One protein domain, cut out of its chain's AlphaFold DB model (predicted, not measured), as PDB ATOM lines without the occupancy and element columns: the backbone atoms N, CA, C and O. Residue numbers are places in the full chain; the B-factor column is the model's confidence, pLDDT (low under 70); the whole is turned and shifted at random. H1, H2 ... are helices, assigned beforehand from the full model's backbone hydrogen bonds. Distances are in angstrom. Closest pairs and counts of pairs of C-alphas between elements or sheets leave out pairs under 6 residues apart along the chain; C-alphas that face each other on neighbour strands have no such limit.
ATOM      1  N   LYS A  12     104.918 116.265 114.528       90.00
ATOM      2  CA  LYS A  12     105.999 116.413 115.507       90.00
ATOM      3  C   LYS A  12     105.979 117.772 116.210       90.00
ATOM      4  O   LYS A  12     106.170 117.827 117.421       90.00
ATOM      5  N   GLU A  13     105.751 118.856 115.476       90.75
ATOM      6  CA  GLU A  13     105.733 120.205 116.051       90.75
ATOM      7  C   GLU A  13     104.468 120.428 116.877       90.75
ATOM      8  O   GLU A  13     104.527 120.981 117.975       90.75
ATOM      9  N   ARG A  14     103.338 119.882 116.418       91.94
ATOM     10  CA  ARG A  14     102.099 119.882 117.196       91.94
ATOM     11  C   ARG A  14     102.231 119.099 118.501       91.94
ATOM     12  O   ARG A  14     101.841 119.615 119.542       91.94
ATOM     13  N   ALA A  15     102.843 117.914 118.465       93.44
ATOM     14  CA  ALA A  15     103.081 117.100 119.656       93.44
ATOM     15  C   ALA A  15     103.994 117.803 120.674       93.44
ATOM     16  O   ALA A  15     103.710 117.779 121.870       93.44
ATOM     17  N   LYS A  16     105.056 118.481 120.216       93.31
ATOM     18  CA  LYS A  16     105.903 119.308 121.094       93.31
ATOM     19  C   LYS A  16     105.115 120.451 121.730       93.31
ATOM     20  O   LYS A  16     105.252 120.684 122.928       93.31
ATOM     21  N   TRP A  17     104.299 121.154 120.942       95.00
ATOM     22  CA  TRP A  17     103.479 122.254 121.448       95.00
ATOM     23  C   TRP A  17     102.463 121.763 122.483       95.00
ATOM     24  O   TRP A  17     102.324 122.380 123.534       95.00
ATOM     25  N   ASP A  18     101.809 120.628 122.228       94.62
ATOM     26  CA  ASP A  18     100.859 120.017 123.163       94.62
ATOM     27  C   ASP A  18     101.532 119.566 124.462       94.62
ATOM     28  O   ASP A  18     101.033 119.869 125.545       94.62
ATOM     29  N   ALA A  19     102.702 118.925 124.376       95.31
ATOM     30  CA  ALA A  19     103.481 118.544 125.551       95.31
ATOM     31  C   ALA A  19     103.895 119.764 126.392       95.31
ATOM     32  O   ALA A  19     103.835 119.718 127.619       95.31
ATOM     33  N   TRP A  20     104.275 120.871 125.746       94.38
ATOM     34  CA  TRP A  20     104.602 122.112 126.446       94.38
ATOM     35  C   TRP A  20     103.371 122.770 127.080       94.38
ATOM     36  O   TRP A  20     103.425 123.206 128.228       94.38
ATOM     37  N   LYS A  21     102.240 122.811 126.373       94.94
ATOM     38  CA  LYS A  21     100.997 123.384 126.904       94.94
ATOM     39  C   LYS A  21     100.414 122.578 128.057       94.94
ATOM     40  O   LYS A  21      99.837 123.173 128.958       94.94
ATOM     41  N   ALA A  22     100.621 121.264 128.090       95.06
ATOM     42  CA  ALA A  22     100.204 120.416 129.208       95.06
ATOM     43  C   ALA A  22     100.906 120.753 130.538       95.06
ATOM     44  O   ALA A  22     100.406 120.392 131.600       95.06
ATOM     45  N   VAL A  23     102.054 121.436 130.494       94.38
ATOM     46  CA  VAL A  23     102.800 121.874 131.684       94.38
ATOM     47  C   VAL A  23     102.716 123.385 131.916       94.38
ATOM     48  O   VAL A  23     103.445 123.934 132.741       94.38
ATOM     49  N   GLU A  24     101.828 124.075 131.199       93.44
ATOM     50  CA  GLU A  24     101.558 125.492 131.418       93.44
ATOM     51  C   GLU A  24     100.994 125.721 132.828       93.44
ATOM     52  O   GLU A  24     100.139 124.979 133.302       93.44
ATOM     53  N   GLY A  25     101.478 126.761 133.510       93.75
ATOM     54  CA  GLY A  25     101.056 127.093 134.874       93.75
ATOM     55  C   GLY A  25     101.880 126.422 135.974       93.75
ATOM     56  O   GLY A  25     101.805 126.868 137.117       93.75
ATOM     57  N   LYS A  26     102.726 125.437 135.642       94.75
ATOM     58  CA  LYS A  26     103.737 124.939 136.581       94.75
ATOM     59  C   LYS A  26     104.732 126.040 136.923       94.75
ATOM     60  O   LYS A  26     105.160 126.808 136.055       94.75
ATOM     61  N   SER A  27     105.132 126.096 138.190       96.88
ATOM     62  CA  SER A  27     106.220 126.984 138.593       96.88
ATOM     63  C   SER A  27     107.538 126.528 137.962       96.88
ATOM     64  O   SER A  27     107.716 125.361 137.603       96.88
ATOM     65  N   LYS A  28     108.496 127.450 137.835       95.06
ATOM     66  CA  LYS A  28     109.826 127.125 137.308       95.06
ATOM     67  C   LYS A  28     110.508 126.022 138.129       95.06
ATOM     68  O   LYS A  28     111.103 125.119 137.544       95.06
ATOM     69  N   ASP A  29     110.398 126.090 139.451       96.81
ATOM     70  CA  ASP A  29     111.058 125.154 140.366       96.81
ATOM     71  C   ASP A  29     110.431 123.754 140.295       96.81
ATOM     72  O   ASP A  29     111.138 122.743 140.270       96.81
ATOM     73  N   GLU A  30     109.104 123.691 140.164       95.50
ATOM     74  CA  GLU A  30     108.369 122.447 139.925       95.50
ATOM     75  C   GLU A  30     108.756 121.827 138.575       95.50
ATOM     76  O   GLU A  30     109.132 120.658 138.513       95.50
ATOM     77  N   ALA A  31     108.783 122.623 137.499       95.44
ATOM     78  CA  ALA A  31     109.178 122.147 136.175       95.44
ATOM     79  C   ALA A  31     110.634 121.638 136.133       95.44
ATOM     80  O   ALA A  31     110.926 120.656 135.448       95.44
ATOM     81  N   MET A  32     111.552 122.268 136.876       97.12
ATOM     82  CA  MET A  32     112.936 121.793 137.011       97.12
ATOM     83  C   MET A  32     113.024 120.472 137.777       97.12
ATOM     84  O   MET A  32     113.764 119.577 137.367       97.12
ATOM     85  N   THR A  33     112.261 120.334 138.862       97.62
ATOM     86  CA  THR A  33     112.212 119.102 139.662       97.62
ATOM     87  C   THR A  33     111.684 117.930 138.834       97.62
ATOM     88  O   THR A  33     112.303 116.860 138.807       97.62
ATOM     89  N   ASP A  34     110.597 118.148 138.090       96.50
ATOM     90  CA  ASP A  34     110.016 117.159 137.179       96.50
ATOM     91  C   ASP A  34     111.001 116.759 136.077       96.50
ATOM     92  O   ASP A  34     111.175 115.572 135.793       96.50
ATOM     93  N   TYR A  35     111.696 117.738 135.483       97.25
ATOM     94  CA  TYR A  35     112.700 117.482 134.453       97.25
ATOM     95  C   TYR A  35     113.838 116.597 134.975       97.25
ATOM     96  O   TYR A  35     114.156 115.577 134.363       97.25
ATOM     97  N   ILE A  36     114.427 116.942 136.127       97.88
ATOM     98  CA  ILE A  36     115.514 116.160 136.742       97.88
ATOM     99  C   ILE A  36     115.042 114.737 137.048       97.88
ATOM    100  O   ILE A  36     115.752 113.773 136.757       97.88
ATOM    101  N   THR A  37     113.840 114.598 137.611       98.06
ATOM    102  CA  THR A  37     113.251 113.295 137.936       98.06
ATOM    103  C   THR A  37     113.068 112.451 136.680       98.06
ATOM    104  O   THR A  37     113.491 111.295 136.650       98.06
ATOM    105  N   LYS A  38     112.518 113.034 135.606       96.75
ATOM    106  CA  LYS A  38     112.290 112.304 134.359       96.75
ATOM    107  C   LYS A  38     113.593 111.879 133.685       96.75
ATOM    108  O   LYS A  38     113.675 110.762 133.184       96.75
ATOM    109  N   VAL A  39     114.621 112.730 133.697       98.00
ATOM    110  CA  VAL A  39     115.944 112.381 133.154       98.00
ATOM    111  C   VAL A  39     116.565 111.218 133.928       98.00
ATOM    112  O   VAL A  39     117.069 110.290 133.304       98.00
ATOM    113  N   LYS A  40     116.494 111.224 135.266       97.88
ATOM    114  CA  LYS A  40     117.005 110.113 136.087       97.88
ATOM    115  C   LYS A  40     116.309 108.791 135.763       97.88
ATOM    116  O   LYS A  40     116.995 107.805 135.531       97.88
ATOM    117  N   GLN A  41     114.978 108.798 135.664       97.56
ATOM    118  CA  GLN A  41     114.206 107.612 135.271       97.56
ATOM    119  C   GLN A  41     114.642 107.072 133.905       97.56
ATOM    120  O   GLN A  41     114.895 105.883 133.772       97.56
ATOM    121  N   LEU A  42     114.796 107.944 132.903       97.25
ATOM    122  CA  LEU A  42     115.230 107.531 131.563       97.25
ATOM    123  C   LEU A  42     116.648 106.945 131.557       97.25
ATOM    124  O   LEU A  42     116.924 106.032 130.785       97.25
ATOM    125  N   LEU A  43     117.549 107.457 132.400       96.94
ATOM    126  CA  LEU A  43     118.899 106.906 132.541       96.94
ATOM    127  C   LEU A  43     118.881 105.515 133.187       96.94
ATOM    128  O   LEU A  43     119.599 104.631 132.725       96.94
ATOM    129  N   GLU A  44     118.058 105.308 134.216       97.12
ATOM    130  CA  GLU A  44     117.879 103.994 134.847       97.12
ATOM    131  C   GLU A  44     117.234 102.985 133.885       97.12
ATOM    132  O   GLU A  44     117.735 101.871 133.739       97.12
ATOM    133  N   GLU A  45     116.182 103.386 133.163       97.00
ATOM    134  CA  GLU A  45     115.532 102.577 132.120       97.00
ATOM    135  C   GLU A  45     116.515 102.202 131.001       97.00
ATOM    136  O   GLU A  45     116.545 101.051 130.555       97.00
ATOM    137  N   ALA A  46     117.348 103.149 130.560       96.31
ATOM    138  CA  ALA A  46     118.373 102.895 129.554       96.31
ATOM    139  C   ALA A  46     119.429 101.905 130.062       96.31
ATOM    140  O   ALA A  46     119.748 100.958 129.347       96.31
ATOM    141  N   ALA A  47     119.919 102.070 131.295       95.69
ATOM    142  CA  ALA A  47     120.889 101.156 131.900       95.69
ATOM    143  C   ALA A  47     120.327  99.731 132.053       95.69
ATOM    144  O   ALA A  47     121.018  98.753 131.754       95.69
ATOM    145  N   ALA A  48     119.059  99.611 132.458       94.31
ATOM    146  CA  ALA A  48     118.359  98.334 132.551       94.31
ATOM    147  C   ALA A  48     118.143  97.679 131.176       94.31
ATOM    148  O   ALA A  48     118.213  96.462 131.065       94.31
ATOM    149  N   SER A  49     117.919  98.474 130.124       89.81
ATOM    150  CA  SER A  49     117.702  97.973 128.758       89.81
ATOM    151  C   SER A  49     118.988  97.518 128.058       89.81
ATOM    152  O   SER A  49     118.921  96.795 127.068       89.81
ATOM    153  N   THR A  50     120.156  97.964 128.533       85.00
ATOM    154  CA  THR A  50     121.473  97.594 127.984       85.00
ATOM    155  C   THR A  50     122.148  96.427 128.711       85.00
ATOM    156  O   THR A  50     123.281  96.094 128.367       85.00
ATOM    157  N   SER A  51     121.486  95.853 129.721       63.81
ATOM    158  CA  SER A  51     122.011  94.781 130.582       63.81
ATOM    159  C   SER A  51     121.431  93.411 130.244       63.81
ATOM    160  O   SER A  51     120.275  93.356 129.773       63.81
TER     161      SER A  51
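Overview. This is residues 12 to 51 of the 51 residues of the protein "ACB domain-containing protein" of Setaria italica (UniProt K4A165). Two helices that stay apart form an open V with a blunt corner: short H1 is one arm, H2 the much longer other arm, and residues 22 to 27 make the corner. The printed part has 40 residues, with two named helices, H1 then H2, no named strand, and the class all helix. It is flat, spanning 38 by 27 by 9 A, and only just loose, close to extended, with a radius of gyration of the C-alphas of 13.2 A.

Along the chain. Find C-alpha 12 at (105.999, 116.413, 115.507); from there H1, residues 12 to 21, runs 14.3 A. Next find C-alpha 28 at (109.826, 127.125, 137.308), where H2, residues 28 to 49, begins; it runs 31.4 A to C-alpha 49 at (117.702, 97.973, 128.758).

Arrangement. H1 and H2 are apart, with no C-alpha of the one within 8 A of the other. In both, every O i to N i+4 pair is within hydrogen-bond range.

Size, cuts and confidence. The C-alphas farthest apart, those of Gly 25 and Ser 51, are 38.8 A apart. The six-residue link is short, and the printed part has no cut. Look at Ser 51, the chain's last residue, for the one pLDDT under 70.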